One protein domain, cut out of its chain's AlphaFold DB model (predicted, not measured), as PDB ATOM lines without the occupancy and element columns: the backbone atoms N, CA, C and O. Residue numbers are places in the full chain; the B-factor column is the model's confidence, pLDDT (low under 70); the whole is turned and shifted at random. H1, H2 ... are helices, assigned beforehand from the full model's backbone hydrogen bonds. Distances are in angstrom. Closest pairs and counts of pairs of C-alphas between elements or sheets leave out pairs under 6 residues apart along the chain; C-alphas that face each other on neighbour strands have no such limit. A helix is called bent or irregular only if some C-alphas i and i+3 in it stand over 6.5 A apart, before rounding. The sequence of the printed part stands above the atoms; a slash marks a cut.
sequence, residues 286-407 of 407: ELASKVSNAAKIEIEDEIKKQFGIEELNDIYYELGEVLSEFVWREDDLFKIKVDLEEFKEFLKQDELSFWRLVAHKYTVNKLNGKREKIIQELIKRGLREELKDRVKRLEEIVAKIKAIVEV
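This is residues 286 to 407 of the 407 residues of an uncharacterized protein of Archaeoglobales archaeon (UniProt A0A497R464). Two long helices, H2 and H6b, run side by side; H1 leaves one end, and H4 and H5 make a small head beyond the other. The 122 printed residues include six named helices, H1 to H6: all helix. The whole is extended, radius of gyration of the C-alphas 23.0 A, spanning 66 by 45 by 22 A.

Residues 286 to 306 form H1, 309 to 329 H2, 331 to 334 H3, 340 to 348 H4, 355 to 367 H5. H6, 371 to 405, one helix by its hydrogen bonds, is bent: C-alphas 381 and 384 are 8.4 A apart. Arm H6b, from 384, irregular with C-alphas 386 and 389 7.3 A apart, touches H2 opposite ways at a shallow tilt of 12 degrees; the closest C-alphas, of Ile 315 and Arg 390, are 6.5 A apart. H4 touches H5, closest at the C-alphas of Leu 347 and Val 358, 6.4 A. H6b has 16 of 18 O i to N i+4 pairs within hydrogen-bond range.

C-alpha 286 is at (-40.415, 35.472, 5.138), C-alpha 405 at (-14.551, 17.462, 19.610).

The printed part has no cut and no long link; residue 407 has pLDDT under 70.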
ATOM      1  N   GLU A 286     -41.467  34.480   4.869       82.44
ATOM      2  CA  GLU A 286     -40.415  35.472   5.138       82.44
ATOM      3  C   GLU A 286     -40.031  35.475   6.619       82.44
ATOM      4  O   GLU A 286     -38.840  35.445   6.945       82.44
ATOM      5  N   LEU A 287     -41.026  35.436   7.509       85.06
ATOM      6  CA  LEU A 287     -40.807  35.382   8.951       85.06
ATOM      7  C   LEU A 287     -40.052  34.111   9.354       85.06
ATOM      8  O   LEU A 287     -39.029  34.202  10.030       85.06
ATOM      9  N   ALA A 288     -40.496  32.939   8.892       86.31
ATOM     10  CA  ALA A 288     -39.849  31.663   9.190       86.31
ATOM     11  C   ALA A 288     -38.384  31.643   8.732       86.31
ATOM     12  O   ALA A 288     -37.501  31.204   9.472       86.31
ATOM     13  N   SER A 289     -38.097  32.179   7.539       83.94
ATOM     14  CA  SER A 289     -36.723  32.289   7.045       83.94
ATOM     15  C   SER A 289     -35.867  33.220   7.908       83.94
ATOM     16  O   SER A 289     -34.715  32.890   8.188       83.94
ATOM     17  N   LYS A 290     -36.399  34.377   8.325       84.25
ATOM     18  CA  LYS A 290     -35.672  35.330   9.178       84.25
ATOM     19  C   LYS A 290     -35.403  34.750  10.565       84.25
ATOM     20  O   LYS A 290     -34.269  34.836  11.028       84.25
ATOM     21  N   VAL A 291     -36.395  34.108  11.180       89.00
ATOM     22  CA  VAL A 291     -36.257  33.446  12.488       89.00
ATOM     23  C   VAL A 291     -35.246  32.305  12.420       89.00
ATOM     24  O   VAL A 291     -34.369  32.225  13.273       89.00
ATOM     25  N   SER A 292     -35.302  31.458  11.387       90.00
ATOM     26  CA  SER A 292     -34.333  30.369  11.215       90.00
ATOM     27  C   SER A 292     -32.897  30.886  11.085       90.00
ATOM     28  O   SER A 292     -31.990  30.324  11.693       90.00
ATOM     29  N   ASN A 293     -32.679  31.971  10.337       87.06
ATOM     30  CA  ASN A 293     -31.353  32.580  10.217       87.06
ATOM     31  C   ASN A 293     -30.884  33.214  11.532       87.06
ATOM     32  O   ASN A 293     -29.733  33.020  11.905       87.06
ATOM     33  N   ALA A 294     -31.764  33.917  12.249       86.94
ATOM     34  CA  ALA A 294     -31.442  34.473  13.561       86.94
ATOM     35  C   ALA A 294     -31.068  33.371  14.564       86.94
ATOM     36  O   ALA A 294     -30.064  33.490  15.254       86.94
ATOM     37  N   ALA A 295     -31.808  32.258  14.575       90.94
ATOM     38  CA  ALA A 295     -31.492  31.103  15.410       90.94
ATOM     39  C   ALA A 295     -30.133  30.480  15.055       90.94
ATOM     40  O   ALA A 295     -29.385  30.107  15.948       90.94
ATOM     41  N   LYS A 296     -29.786  30.383  13.762       91.38
ATOM     42  CA  LYS A 296     -28.459  29.903  13.345       91.38
ATOM     43  C   LYS A 296     -27.338  30.812  13.841       91.38
ATOM     44  O   LYS A 296     -26.343  30.279  14.304       91.38
ATOM     45  N   ILE A 297     -27.511  32.133  13.755       91.75
ATOM     46  CA  ILE A 297     -26.526  33.108  14.251       91.75
ATOM     47  C   ILE A 297     -26.351  32.953  15.764       91.75
ATOM     48  O   ILE A 297     -25.228  32.815  16.227       91.75
ATOM     49  N   GLU A 298     -27.451  32.882  16.516       93.19
ATOM     50  CA  GLU A 298     -27.400  32.714  17.973       93.19
ATOM     51  C   GLU A 298     -26.680  31.416  18.373       93.19
ATOM     52  O   GLU A 298     -25.807  31.416  19.237       93.19
ATOM     53  N   ILE A 299     -27.002  30.303  17.705       93.12
ATOM     54  CA  ILE A 299     -26.343  29.015  17.948       93.12
ATOM     55  C   ILE A 299     -24.874  29.048  17.514       93.12
ATOM     56  O   ILE A 299     -24.034  28.471  18.195       93.12
ATOM     57  N   GLU A 300     -24.539  29.705  16.404       91.62
ATOM     58  CA  GLU A 300     -23.151  29.878  15.965       91.62
ATOM     59  C   GLU A 300     -22.336  30.660  17.001       91.62
ATOM     60  O   GLU A 300     -21.217  30.256  17.318       91.62
ATOM     61  N   ASP A 301     -22.889  31.737  17.556       90.38
ATOM     62  CA  ASP A 301     -22.224  32.539  18.584       90.38
ATOM     63  C   ASP A 301     -22.068  31.764  19.900       90.38
ATOM     64  O   ASP A 301     -21.013  31.827  20.534       90.38
ATOM     65  N   GLU A 302     -23.056  30.953  20.276       91.69
ATOM     66  CA  GLU A 302     -22.941  30.039  21.418       91.69
ATOM     67  C   GLU A 302     -21.868  28.961  21.183       91.69
ATOM     68  O   GLU A 302     -21.038  28.704  22.055       91.69
ATOM     69  N   ILE A 303     -21.812  28.374  19.982       89.50
ATOM     70  CA  ILE A 303     -20.756  27.428  19.599       89.50
ATOM     71  C   ILE A 303     -19.389  28.117  19.667       89.50
ATOM     72  O   ILE A 303     -18.463  27.563  20.252       89.50
ATOM     73  N   LYS A 304     -19.235  29.334  19.133       89.44
ATOM     74  CA  LYS A 304     -17.967  30.080  19.208       89.44
ATOM     75  C   LYS A 304     -17.505  30.280  20.648       89.44
ATOM     76  O   LYS A 304     -16.321  30.088  20.915       89.44
ATOM     77  N   LYS A 305     -18.417  30.617  21.562       88.38
ATOM     78  CA  LYS A 305     -18.116  30.746  22.995       88.38
ATOM     79  C   LYS A 305     -17.691  29.417  23.606       88.38
ATOM     80  O   LYS A 305     -16.664  29.359  24.269       88.38
ATOM     81  N   GLN A 306     -18.425  28.336  23.340       87.56
ATOM     82  CA  GLN A 306     -18.078  27.009  23.860       87.56
ATOM     83  C   GLN A 306     -16.714  26.525  23.361       87.56
ATOM     84  O   GLN A 306     -15.931  25.978  24.132       87.56
ATOM     85  N   PHE A 307     -16.408  26.770  22.088       86.19
ATOM     86  CA  PHE A 307     -15.115  26.459  21.482       86.19
ATOM     87  C   PHE A 307     -14.021  27.486  21.819       86.19
ATOM     88  O   PHE A 307     -12.909  27.363  21.313       86.19
ATOM     89  N   GLY A 308     -14.304  28.498  22.642       87.62
ATOM     90  CA  GLY A 308     -13.331  29.514  23.038       87.62
ATOM     91  C   GLY A 308     -12.738  30.309  21.872       87.62
ATOM     92  O   GLY A 308     -11.585  30.732  21.916       87.62
ATOM     93  N   ILE A 309     -13.501  30.490  20.789       88.50
ATOM     94  CA  ILE A 309     -13.048  31.204  19.587       88.50
ATOM     95  C   ILE A 309     -12.787  32.684  19.889       88.50
ATOM     96  O   ILE A 309     -11.844  33.262  19.349       88.50
ATOM     97  N   GLU A 310     -13.589  33.297  20.761       87.69
ATOM     98  CA  GLU A 310     -13.352  34.671  21.229       87.69
ATOM     99  C   GLU A 310     -12.012  34.768  21.968       87.69
ATOM    100  O   GLU A 310     -11.179  35.609  21.643       87.69
ATOM    101  N   GLU A 311     -11.735  33.821  22.861       89.25
ATOM    102  CA  GLU A 311     -10.493  33.784  23.634       89.25
ATOM    103  C   GLU A 311      -9.269  33.488  22.746       89.25
ATOM    104  O   GLU A 311      -8.179  34.006  22.995       89.25
ATOM    105  N   LEU A 312      -9.431  32.697  21.675       89.94
ATOM    106  CA  LEU A 312      -8.399  32.527  20.646       89.94
ATOM    107  C   LEU A 312      -8.092  33.839  19.920       89.94
ATOM    108  O   LEU A 312      -6.919  34.132  19.677       89.94
ATOM    109  N   ASN A 313      -9.121  34.611  19.563       91.19
ATOM    110  CA  ASN A 313      -8.938  35.912  18.924       91.19
ATOM    111  C   ASN A 313      -8.230  36.886  19.866       91.19
ATOM    112  O   ASN A 313      -7.281  37.541  19.442       91.19
ATOM    113  N   ASP A 314      -8.620  36.929  21.140       91.38
ATOM    114  CA  ASP A 314      -7.961  37.765  22.145       91.38
ATOM    115  C   ASP A 314      -6.475  37.415  22.267       91.38
ATOM    116  O   ASP A 314      -5.620  38.295  22.179       91.38
ATOM    117  N   ILE A 315      -6.135  36.125  22.362       92.31
ATOM    118  CA  ILE A 315      -4.731  35.692  22.388       92.31
ATOM    119  C   ILE A 315      -4.008  36.052  21.088       92.31
ATOM    120  O   ILE A 315      -2.842  36.441  21.133       92.31
ATOM    121  N   TYR A 316      -4.660  35.933  19.930       91.62
ATOM    122  CA  TYR A 316      -4.075  36.343  18.655       91.62
ATOM    123  C   TYR A 316      -3.728  37.840  18.646       91.62
ATOM    124  O   TYR A 316      -2.619  38.204  18.240       91.62
ATOM    125  N   TYR A 317      -4.630  38.699  19.133       92.31
ATOM    126  CA  TYR A 317      -4.371  40.133  19.264       92.31
ATOM    127  C   TYR A 317      -3.260  40.416  20.278       92.31
ATOM    128  O   TYR A 317      -2.308  41.114  19.932       92.31
ATOM    129  N   GLU A 318      -3.306  39.808  21.468       91.94
ATOM    130  CA  GLU A 318      -2.253  39.939  22.485       91.94
ATOM    131  C   GLU A 318      -0.873  39.523  21.938       91.94
ATOM    132  O   GLU A 318       0.127  40.205  22.166       91.94
ATOM    133  N   LEU A 319      -0.794  38.411  21.195       91.31
ATOM    134  CA  LEU A 319       0.444  37.957  20.551       91.31
ATOM    135  C   LEU A 319       0.952  38.987  19.537       91.31
ATOM    136  O   LEU A 319       2.153  39.254  19.488       91.31
ATOM    137  N   GLY A 320       0.051  39.560  18.736       91.88
ATOM    138  CA  GLY A 320       0.371  40.615  17.779       91.88
ATOM    139  C   GLY A 320       0.897  41.885  18.452       91.88
ATOM    140  O   GLY A 320       1.882  42.457  17.981       91.88
ATOM    141  N   GLU A 321       0.289  42.296  19.565       93.06
ATOM    142  CA  GLU A 321       0.725  43.451  20.356       93.06
ATOM    143  C   GLU A 321       2.114  43.230  20.950       93.06
ATOM    144  O   GLU A 321       3.007  44.038  20.700       93.06
ATOM    145  N   VAL A 322       2.345  42.101  21.628       92.00
ATOM    146  CA  VAL A 322       3.661  41.767  22.201       92.00
ATOM    147  C   VAL A 322       4.734  41.697  21.111       92.00
ATOM    148  O   VAL A 322       5.822  42.248  21.276       92.00
ATOM    149  N   LEU A 323       4.434  41.071  19.964       92.00
ATOM    150  CA  LEU A 323       5.346  41.034  18.814       92.00
ATOM    151  C   LEU A 323       5.688  42.439  18.317       92.00
ATOM    152  O   LEU A 323       6.858  42.733  18.073       92.00
ATOM    153  N   SER A 324       4.678  43.292  18.162       91.19
ATOM    154  CA  SER A 324       4.851  44.672  17.718       91.19
ATOM    155  C   SER A 324       5.709  45.452  18.715       91.19
ATOM    156  O   SER A 324       6.754  45.979  18.337       91.19
ATOM    157  N   GLU A 325       5.338  45.468  19.996       91.81
ATOM    158  CA  GLU A 325       6.075  46.171  21.052       91.81
ATOM    159  C   GLU A 325       7.523  45.694  21.179       91.81
ATOM    160  O   GLU A 325       8.428  46.499  21.400       91.81
ATOM    161  N   PHE A 326       7.766  44.390  21.033       92.38
ATOM    162  CA  PHE A 326       9.118  43.845  21.014       92.38
ATOM    163  C   PHE A 326       9.899  44.357  19.801       92.38
ATOM    164  O   PHE A 326      10.974  44.926  19.951       92.38
ATOM    165  N   VAL A 327       9.342  44.234  18.593       90.94
ATOM    166  CA  VAL A 327       9.994  44.682  17.352       90.94
ATOM    167  C   VAL A 327      10.313  46.179  17.376       90.94
ATOM    168  O   VAL A 327      11.412  46.566  16.985       90.94
ATOM    169  N   TRP A 328       9.394  47.017  17.862       90.25
ATOM    170  CA  TRP A 328       9.588  48.469  17.936       90.25
ATOM    171  C   TRP A 328      10.609  48.906  18.996       90.25
ATOM    172  O   TRP A 328      11.189  49.982  18.856       90.25
ATOM    173  N   ARG A 329      10.867  48.093  20.032       89.75
ATOM    174  CA  ARG A 329      11.958  48.338  20.997       89.75
ATOM    175  C   ARG A 329      13.340  48.074  20.392       89.75
ATOM    176  O   ARG A 329      14.299  48.755  20.749       89.75
ATOM    177  N   GLU A 330      13.441  47.139  19.451       89.75
ATOM    178  CA  GLU A 330      14.699  46.675  18.845       89.75
ATOM    179  C   GLU A 330      15.103  47.491  17.596       89.75
ATOM    180  O   GLU A 330      15.485  46.940  16.559       89.75
ATOM    181  N   ASP A 331      15.013  48.824  17.676       83.88
ATOM    182  CA  ASP A 331      15.198  49.754  16.544       83.88
ATOM    183  C   ASP A 331      16.566  49.614  15.841       83.88
ATOM    184  O   ASP A 331      16.697  49.818  14.632       83.88
ATOM    185  N   ASP A 332      17.610  49.204  16.566       87.56
ATOM    186  CA  ASP A 332      18.948  49.012  16.006       87.56
ATOM    187  C   ASP A 332      19.001  47.932  14.914       87.56
ATOM    188  O   ASP A 332      19.755  48.086  13.948       87.56
ATOM    189  N   LEU A 333      18.165  46.892  15.008       85.81
ATOM    190  CA  LEU A 333      18.085  45.814  14.016       85.81
ATOM    191  C   LEU A 333      17.475  46.275  12.683       85.81
ATOM    192  O   LEU A 333      17.708  45.648  11.644       85.81
ATOM    193  N   PHE A 334      16.728  47.381  12.698       87.38
ATOM    194  CA  PHE A 334      15.990  47.909  11.548       87.38
ATOM    195  C   PHE A 334      16.655  49.131  10.906       87.38
ATOM    196  O   PHE A 334      16.114  49.705   9.957       87.38
ATOM    197  N   LYS A 335      17.877  49.485  11.330       84.88
ATOM    198  CA  LYS A 335      18.711  50.523  10.701       84.88
ATOM    199  C   LYS A 335      19.253  50.058   9.349       84.88
ATOM    200  O   LYS A 335      20.416  49.691   9.182       84.88
ATOM    201  N   ILE A 336      18.377  50.065   8.353       84.62
ATOM    202  CA  ILE A 336      18.695  49.717   6.971       84.62
ATOM    203  C   ILE A 336      19.373  50.915   6.308       84.62
ATOM    204  O   ILE A 336      18.845  52.024   6.299       84.62
ATOM    205  N   LYS A 337      20.542  50.688   5.702       85.56
ATOM    206  CA  LYS A 337      21.216  51.709   4.896       85.56
ATOM    207  C   LYS A 337      20.359  52.064   3.674       85.56
ATOM    208  O   LYS A 337      20.058  51.185   2.864       85.56
ATOM    209  N   VAL A 338      20.025  53.344   3.544       88.25
ATOM    210  CA  VAL A 338      19.279  53.918   2.415       88.25
ATOM    211  C   VAL A 338      20.244  54.651   1.486       88.25
ATOM    212  O   VAL A 338      21.144  55.346   1.959       88.25
ATOM    213  N   ASP A 339      20.048  54.499   0.177       91.12
ATOM    214  CA  ASP A 339      20.751  55.251  -0.864       91.12
ATOM    215  C   ASP A 339      19.727  56.030  -1.703       91.12
ATOM    216  O   ASP A 339      18.775  55.456  -2.239       91.12
ATOM    217  N   LEU A 340      19.894  57.352  -1.776       91.12
ATOM    218  CA  LEU A 340      18.945  58.236  -2.447       91.12
ATOM    219  C   LEU A 340      18.982  58.077  -3.973       91.12
ATOM    220  O   LEU A 340      17.943  58.231  -4.613       91.12
ATOM    221  N   GLU A 341      20.142  57.777  -4.563       92.06
ATOM    222  CA  GLU A 341      20.255  57.616  -6.019       92.06
ATOM    223  C   GLU A 341      19.598  56.314  -6.476       92.06
ATOM    224  O   GLU A 341      18.801  56.313  -7.413       92.06
ATOM    225  N   GLU A 342      19.798  55.233  -5.727       91.19
ATOM    226  CA  GLU A 342      19.092  53.969  -5.949       91.19
ATOM    227  C   GLU A 342      17.571  54.118  -5.755       91.19
ATOM    228  O   GLU A 342      16.775  53.579  -6.526       91.19
ATOM    229  N   PHE A 343      17.128  54.886  -4.750       93.00
ATOM    230  CA  PHE A 343      15.698  55.134  -4.543       93.00
ATOM    231  C   PHE A 343      15.073  55.946  -5.691       93.00
ATOM    232  O   PHE A 343      13.939  55.676  -6.094       93.00
ATOM    233  N   LYS A 344      15.810  56.906  -6.269       91.00
ATOM    234  CA  LYS A 344      15.375  57.647  -7.465       91.00
ATOM    235  C   LYS A 344      15.204  56.734  -8.676       91.00
ATOM    236  O   LYS A 344      14.272  56.943  -9.451       91.00
ATOM    237  N   GLU A 345      16.066  55.737  -8.851       89.75
ATOM    238  CA  GLU A 345      15.897  54.727  -9.902       89.75
ATOM    239  C   GLU A 345      14.628  53.894  -9.682       89.75
ATOM    240  O   GLU A 345      13.885  53.660 -10.634       89.75
ATOM    241  N   PHE A 346      14.313  53.551  -8.430       88.06
ATOM    242  CA  PHE A 346      13.065  52.876  -8.057       88.06
ATOM    243  C   PHE A 346      11.814  53.719  -8.359       88.06
ATOM    244  O   PHE A 346      10.821  53.190  -8.852       88.06
ATOM    245  N   LEU A 347      11.860  55.034  -8.106       88.56
ATOM    246  CA  LEU A 347      10.761  55.957  -8.431       88.56
ATOM    247  C   LEU A 347      10.498  56.041  -9.936       88.56
ATOM    248  O   LEU A 347       9.346  56.063 -10.353       88.56
ATOM    249  N   LYS A 348      11.555  56.046 -10.756       88.38
ATOM    250  CA  LYS A 348      11.430  56.066 -12.223       88.38
ATOM    251  C   LYS A 348      10.807  54.786 -12.789       88.38
ATOM    252  O   LYS A 348      10.292  54.804 -13.896       88.38
ATOM    253  N   GLN A 349      10.864  53.676 -12.055       85.69
ATOM    254  CA  GLN A 349      10.258  52.407 -12.468       85.69
ATOM    255  C   GLN A 349       8.766  52.305 -12.098       85.69
ATOM    256  O   GLN A 349       8.089  51.395 -12.571       85.69
ATOM    257  N   ASP A 350       8.244  53.221 -11.272       77.69
ATOM    258  CA  ASP A 350       6.857  53.230 -10.787       77.69
ATOM    259  C   ASP A 350       6.289  54.661 -10.775       77.69
ATOM    260  O   ASP A 350       6.012  55.249  -9.729       77.69
ATOM    261  N   GLU A 351       6.144  55.236 -11.974       76.19
ATOM    262  CA  GLU A 351       5.799  56.653 -12.184       76.19
ATOM    263  C   GLU A 351       4.362  57.026 -11.778       76.19
ATOM    264  O   GLU A 351       4.051  58.203 -11.597       76.19
ATOM    265  N   LEU A 352       3.472  56.040 -11.636       76.12
ATOM    266  CA  LEU A 352       2.055  56.256 -11.317       76.12
ATOM    267  C   LEU A 352       1.772  56.233  -9.807       76.12
ATOM    268  O   LEU A 352       0.676  56.601  -9.378       76.12
ATOM    269  N   SER A 353       2.742  55.806  -8.998       76.62
ATOM    270  CA  SER A 353       2.597  55.666  -7.551       76.62
ATOM    271  C   SER A 353       3.218  56.839  -6.795       76.62
ATOM    272  O   SER A 353       4.293  57.336  -7.124       76.62
ATOM    273  N   PHE A 354       2.591  57.250  -5.690       77.75
ATOM    274  CA  PHE A 354       3.203  58.216  -4.775       77.75
ATOM    275  C   PHE A 354       4.485  57.649  -4.150       77.75
ATOM    276  O   PHE A 354       4.544  56.472  -3.790       77.75
ATOM    277  N   TRP A 355       5.481  58.507  -3.905       83.31
ATOM    278  CA  TRP A 355       6.787  58.094  -3.371       83.31
ATOM    279  C   TRP A 355       6.704  57.298  -2.059       83.31
ATOM    280  O   TRP A 355       7.542  56.436  -1.816       83.31
ATOM    281  N   ARG A 356       5.676  57.535  -1.229       82.62
ATOM    282  CA  ARG A 356       5.436  56.775   0.011       82.62
ATOM    283  C   ARG A 356       5.138  55.298  -0.259       82.62
ATOM    284  O   ARG A 356       5.591  54.438   0.490       82.62
ATOM    285  N   LEU A 357       4.413  55.000  -1.337       78.94
ATOM    286  CA  LEU A 357       4.119  53.629  -1.750       78.94
ATOM    287  C   LEU A 357       5.363  52.961  -2.356       78.94
ATOM    288  O   LEU A 357       5.656  51.804  -2.056       78.94
ATOM    289  N   VAL A 358       6.145  53.711  -3.139       85.12
ATOM    290  CA  VAL A 358       7.418  53.232  -3.708       85.12
ATOM    291  C   VAL A 358       8.456  52.966  -2.611       85.12
ATOM    292  O   VAL A 358       9.164  51.962  -2.667       85.12
ATOM    293  N   ALA A 359       8.492  53.787  -1.557       87.75
ATOM    294  CA  ALA A 359       9.341  53.575  -0.384       87.75
ATOM    295  C   ALA A 359       9.055  52.234   0.306       87.75
ATOM    296  O   ALA A 359       9.988  51.545   0.709       87.75
ATOM    297  N   HIS A 360       7.791  51.810   0.381       86.50
ATOM    298  CA  HIS A 360       7.451  50.496   0.928       86.50
ATOM    299  C   HIS A 360       8.044  49.354   0.083       86.50
ATOM    300  O   HIS A 360       8.678  48.445   0.624       86.50
ATOM    301  N   LYS A 361       7.921  49.432  -1.250       86.44
ATOM    302  CA  LYS A 361       8.500  48.448  -2.184       86.44
ATOM    303  C   LYS A 361      10.032  48.413  -2.104       86.44
ATOM    304  O   LYS A 361      10.622  47.332  -2.079       86.44
ATOM    305  N   TYR A 362      10.666  49.579  -1.997       89.62
ATOM    306  CA  TYR A 362      12.110  49.715  -1.805       89.62
ATOM    307  C   TYR A 362      12.578  49.061  -0.493       89.62
ATOM    308  O   TYR A 362      13.512  48.259  -0.495       89.62
ATOM    309  N   THR A 363      11.878  49.306   0.620       89.00
ATOM    310  CA  THR A 363      12.164  48.673   1.920       89.00
ATOM    311  C   THR A 363      12.034  47.151   1.856       89.00
ATOM    312  O   THR A 363      12.900  46.428   2.353       89.00
ATOM    313  N   VAL A 364      10.990  46.640   1.195       87.19
ATOM    314  CA  VAL A 364      10.797  45.198   0.974       87.19
ATOM    315  C   VAL A 364      11.980  44.586   0.218       87.19
ATOM    316  O   VAL A 364      12.461  43.527   0.626       87.19
ATOM    317  N   ASN A 365      12.478  45.263  -0.822       87.81
ATOM    318  CA  ASN A 365      13.654  44.837  -1.578       87.81
ATOM    319  C   ASN A 365      14.920  44.821  -0.698       87.81
ATOM    320  O   ASN A 365      15.613  43.806  -0.638       87.81
ATOM    321  N   LYS A 366      15.168  45.883   0.083       88.31
ATOM    322  CA  LYS A 366      16.325  45.976   0.995       88.31
ATOM    323  C   LYS A 366      16.341  44.942   2.117       88.31
ATOM    324  O   LYS A 366      17.416  44.583   2.607       88.31
ATOM    325  N   LEU A 367      15.166  44.483   2.536       87.75
ATOM    326  CA  LEU A 367      15.011  43.428   3.534       87.75
ATOM    327  C   LEU A 367      15.218  42.021   2.952       87.75
ATOM    328  O   LEU A 367      15.388  41.068   3.718       87.75
ATOM    329  N   ASN A 368      15.220  41.864   1.627       83.44
ATOM    330  CA  ASN A 368      15.349  40.561   0.992       83.44
ATOM    331  C   ASN A 368      16.700  39.907   1.352       83.44
ATOM    332  O   ASN A 368      17.750  40.546   1.320       83.44
ATOM    333  N   GLY A 369      16.672  38.648   1.798       80.19
ATOM    334  CA  GLY A 369      17.850  37.936   2.321       80.19
ATOM    335  C   GLY A 369      18.336  38.350   3.726       80.19
ATOM    336  O   GLY A 369      19.236  37.707   4.266       80.19
ATOM    337  N   LYS A 370      17.747  39.383   4.353       85.75
ATOM    338  CA  LYS A 370      18.056  39.809   5.738       85.75
ATOM    339  C   LYS A 370      16.971  39.452   6.754       85.75
ATOM    340  O   LYS A 370      17.294  39.323   7.930       85.75
ATOM    341  N   ARG A 371      15.723  39.251   6.309       88.19
ATOM    342  CA  ARG A 371      14.563  38.928   7.170       88.19
ATOM    343  C   ARG A 371      14.842  37.790   8.146       88.19
ATOM    344  O   ARG A 371      14.677  37.976   9.342       88.19
ATOM    345  N   GLU A 372      15.337  36.661   7.643       88.62
ATOM    346  CA  GLU A 372      15.613  35.486   8.477       88.62
ATOM    347  C   GLU A 372      16.647  35.795   9.566       88.62
ATOM    348  O   GLU A 372      16.461  35.444  10.723       88.62
ATOM    349  N   LYS A 373      17.709  36.539   9.230       89.62
ATOM    350  CA  LYS A 373      18.732  36.932  10.209       89.62
ATOM    351  C   LYS A 373      18.162  37.835  11.302       89.62
ATOM    352  O   LYS A 373      18.502  37.641  12.462       89.62
ATOM    353  N   ILE A 374      17.301  38.787  10.936       90.12
ATOM    354  CA  ILE A 374      16.631  39.677  11.895       90.12
ATOM    355  C   ILE A 374      15.724  38.857  12.821       90.12
ATOM    356  O   ILE A 374      15.814  39.008  14.034       90.12
ATOM    357  N   ILE A 375      14.924  37.935  12.278       90.50
ATOM    358  CA  ILE A 375      14.047  37.058  13.072       90.50
ATOM    359  C   ILE A 375      14.858  36.202  14.053       90.50
ATOM    360  O   ILE A 375      14.528  36.145  15.237       90.50
ATOM    361  N   GLN A 376      15.943  35.569  13.596       91.06
ATOM    362  CA  GLN A 376      16.808  34.767  14.467       91.06
ATOM    363  C   GLN A 376      17.452  35.608  15.576       91.06
ATOM    364  O   GLN A 376      17.623  35.125  16.694       91.06
ATOM    365  N   GLU A 377      17.796  36.864  15.295       92.31
ATOM    366  CA  GLU A 377      18.360  37.763  16.298       92.31
ATOM    367  C   GLU A 377      17.310  38.211  17.324       92.31
ATOM    368  O   GLU A 377      17.580  38.143  18.520       92.31
ATOM    369  N   LEU A 378      16.088  38.543  16.893       92.62
ATOM    370  CA  LEU A 378      14.960  38.820  17.796       92.62
ATOM    371  C   LEU A 378      14.683  37.629  18.730       92.62
ATOM    372  O   LEU A 378      14.494  37.804  19.934       92.62
ATOM    373  N   ILE A 379      14.734  36.401  18.200       91.75
ATOM    374  CA  ILE A 379      14.596  35.171  18.991       91.75
ATOM    375  C   ILE A 379      15.677  35.077  20.076       91.75
ATOM    376  O   ILE A 379      15.352  34.769  21.223       91.75
ATOM    377  N   LYS A 380      16.946  35.353  19.743       92.50
ATOM    378  CA  LYS A 380      18.047  35.344  20.724       92.50
ATOM    379  C   LYS A 380      17.904  36.433  21.782       92.50
ATOM    380  O   LYS A 380      18.298  36.204  22.920       92.50
ATOM    381  N   ARG A 381      17.347  37.593  21.417       92.19
ATOM    382  CA  ARG A 381      17.127  38.731  22.325       92.19
ATOM    383  C   ARG A 381      15.975  38.522  23.312       92.19
ATOM    384  O   ARG A 381      15.733  39.385  24.142       92.19
ATOM    385  N   GLY A 382      15.309  37.368  23.277       91.69
ATOM    386  CA  GLY A 382      14.327  36.988  24.290       91.69
ATOM    387  C   GLY A 382      12.879  37.021  23.817       91.69
ATOM    388  O   GLY A 382      11.994  36.781  24.633       91.69
ATOM    389  N   LEU A 383      12.618  37.207  22.515       90.94
ATOM    390  CA  LEU A 383      11.255  37.182  21.970       90.94
ATOM    391  C   LEU A 383      10.481  35.912  22.375       90.94
ATOM    392  O   LEU A 383       9.285  35.965  22.640       90.94
ATOM    393  N   ARG A 384      11.162  34.760  22.469       89.06
ATOM    394  CA  ARG A 384      10.534  33.503  22.914       89.06
ATOM    395  C   ARG A 384      10.008  33.567  24.346       89.06
ATOM    396  O   ARG A 384       8.948  33.010  24.602       89.06
ATOM    397  N   GLU A 385      10.737  34.206  25.256       91.12
ATOM    398  CA  GLU A 385      10.310  34.303  26.653       91.12
ATOM    399  C   GLU A 385       9.139  35.279  26.800       91.12
ATOM    400  O   GLU A 385       8.210  34.980  27.542       91.12
ATOM    401  N   GLU A 386       9.106  36.374  26.031       89.94
ATOM    402  CA  GLU A 386       7.970  37.311  26.065       89.94
ATOM    403  C   GLU A 386       6.661  36.705  25.525       89.94
ATOM    404  O   GLU A 386       5.571  37.030  26.004       89.94
ATOM    405  N   LEU A 387       6.749  35.775  24.566       91.38
ATOM    406  CA  LEU A 387       5.577  35.099  23.992       91.38
ATOM    407  C   LEU A 387       5.119  33.870  24.791       91.38
ATOM    408  O   LEU A 387       3.997  33.399  24.603       91.38
ATOM    409  N   LYS A 388       5.965  33.341  25.679       91.31
ATOM    410  CA  LYS A 388       5.793  32.038  26.339       91.31
ATOM    411  C   LYS A 388       4.458  31.884  27.061       91.31
ATOM    412  O   LYS A 388       3.775  30.881  26.869       91.31
ATOM    413  N   ASP A 389       4.066  32.885  27.841       89.12
ATOM    414  CA  ASP A 389       2.825  32.835  28.620       89.12
ATOM    415  C   ASP A 389       1.581  32.833  27.719       89.12
ATOM    416  O   ASP A 389       0.602  32.143  28.010       89.12
ATOM    417  N   ARG A 390       1.625  33.544  26.583       91.75
ATOM    418  CA  ARG A 390       0.517  33.589  25.611       91.75
ATOM    419  C   ARG A 390       0.438  32.299  24.804       91.75
ATOM    420  O   ARG A 390      -0.656  31.783  24.599       91.75
ATOM    421  N   VAL A 391       1.584  31.738  24.414       91.56
ATOM    422  CA  VAL A 391       1.652  30.420  23.761       91.56
ATOM    423  C   VAL A 391       1.101  29.334  24.685       91.56
ATOM    424  O   VAL A 391       0.312  28.508  24.242       91.56
ATOM    425  N   LYS A 392       1.424  29.371  25.981       91.81
ATOM    426  CA  LYS A 392       0.866  28.425  26.952       91.81
ATOM    427  C   LYS A 392      -0.659  28.556  27.076       91.81
ATOM    428  O   LYS A 392      -1.361  27.551  27.033       91.81
ATOM    429  N   ARG A 393      -1.187  29.782  27.177       91.12
ATOM    430  CA  ARG A 393      -2.645  30.015  27.168       91.12
ATOM    431  C   ARG A 393      -3.294  29.497  25.878       91.12
ATOM    432  O   ARG A 393      -4.364  28.900  25.937       91.12
ATOM    433  N   LEU A 394      -2.639  29.667  24.726       92.00
ATOM    434  CA  LEU A 394      -3.105  29.124  23.447       92.00
ATOM    435  C   LEU A 394      -3.187  27.591  23.483       92.00
ATOM    436  O   LEU A 394      -4.193  27.021  23.063       92.00
ATOM    437  N   GLU A 395      -2.163  26.918  24.011       92.31
ATOM    438  CA  GLU A 395      -2.148  25.459  24.174       92.31
ATOM    439  C   GLU A 395      -3.287  24.967  25.079       92.31
ATOM    440  O   GLU A 395      -3.930  23.964  24.763       92.31
ATOM    441  N   GLU A 396      -3.580  25.688  26.165       90.81
ATOM    442  CA  GLU A 396      -4.694  25.384  27.072       90.81
ATOM    443  C   GLU A 396      -6.054  25.487  26.365       90.81
ATOM    444  O   GLU A 396      -6.899  24.602  26.528       90.81
ATOM    445  N   ILE A 397      -6.271  26.516  25.537       88.75
ATOM    446  CA  ILE A 397      -7.510  26.652  24.754       88.75
ATOM    447  C   ILE A 397      -7.611  25.553  23.694       88.75
ATOM    448  O   ILE A 397      -8.651  24.910  23.567       88.75
ATOM    449  N   VAL A 398      -6.522  25.268  22.973       89.19
ATOM    450  CA  VAL A 398      -6.491  24.180  21.984       89.19
ATOM    451  C   VAL A 398      -6.798  22.828  22.636       89.19
ATOM    452  O   VAL A 398      -7.502  22.010  22.046       89.19
ATOM    453  N   ALA A 399      -6.316  22.585  23.857       88.94
ATOM    454  CA  ALA A 399      -6.639  21.377  24.610       88.94
ATOM    455  C   ALA A 399      -8.132  21.301  24.979       88.94
ATOM    456  O   ALA A 399      -8.736  20.240  24.819       88.94
ATOM    457  N   LYS A 400      -8.744  22.416  25.404       87.12
ATOM    458  CA  LYS A 400     -10.195  22.488  25.658       87.12
ATOM    459  C   LYS A 400     -11.006  22.192  24.397       87.12
ATOM    460  O   LYS A 400     -11.919  21.377  24.446       87.12
ATOM    461  N   ILE A 401     -10.633  22.790  23.265       88.19
ATOM    462  CA  ILE A 401     -11.291  22.556  21.971       88.19
ATOM    463  C   ILE A 401     -11.228  21.077  21.585       88.19
ATOM    464  O   ILE A 401     -12.241  20.500  21.199       88.19
ATOM    465  N   LYS A 402     -10.058  20.443  21.719       88.12
ATOM    466  CA  LYS A 402      -9.909  19.006  21.443       88.12
ATOM    467  C   LYS A 402     -10.839  18.158  22.308       88.12
ATOM    468  O   LYS A 402     -11.502  17.277  21.777       88.12
ATOM    469  N   ALA A 403     -10.941  18.473  23.599       86.38
ATOM    470  CA  ALA A 403     -11.831  17.760  24.509       86.38
ATOM    471  C   ALA A 403     -13.315  17.886  24.119       86.38
ATOM    472  O   ALA A 403     -14.070  16.953  24.346       86.38
ATOM    473  N   ILE A 404     -13.731  19.005  23.517       85.12
ATOM    474  CA  ILE A 404     -15.109  19.193  23.032       85.12
ATOM    475  C   ILE A 404     -15.384  18.354  21.775       85.12
ATOM    476  O   ILE A 404     -16.488  17.850  21.615       85.12
ATOM    477  N   VAL A 405     -14.400  18.199  20.884       83.50
ATOM    478  CA  VAL A 405     -14.551  17.462  19.610       83.50
ATOM    479  C   VAL A 405     -14.486  15.939  19.791       83.50
ATOM    480  O   VAL A 405     -15.006  15.202  18.957       83.50
ATOM    481  N   GLU A 406     -13.822  15.461  20.844       81.94
ATOM    482  CA  GLU A 406     -13.638  14.029  21.128       81.94
ATOM    483  C   GLU A 406     -14.787  13.389  21.940       81.94
ATOM    484  O   GLU A 406     -14.779  12.172  22.136       81.94
ATOM    485  N   VAL A 407     -15.764  14.186  22.395       56.78
ATOM    486  CA  VAL A 407     -17.004  13.756  23.081       56.78
ATOM    487  C   VAL A 407     -18.132  13.601  22.068       56.78
ATOM    488  O   VAL A 407     -18.886  12.607  22.195       56.78
TER     489      VAL A 407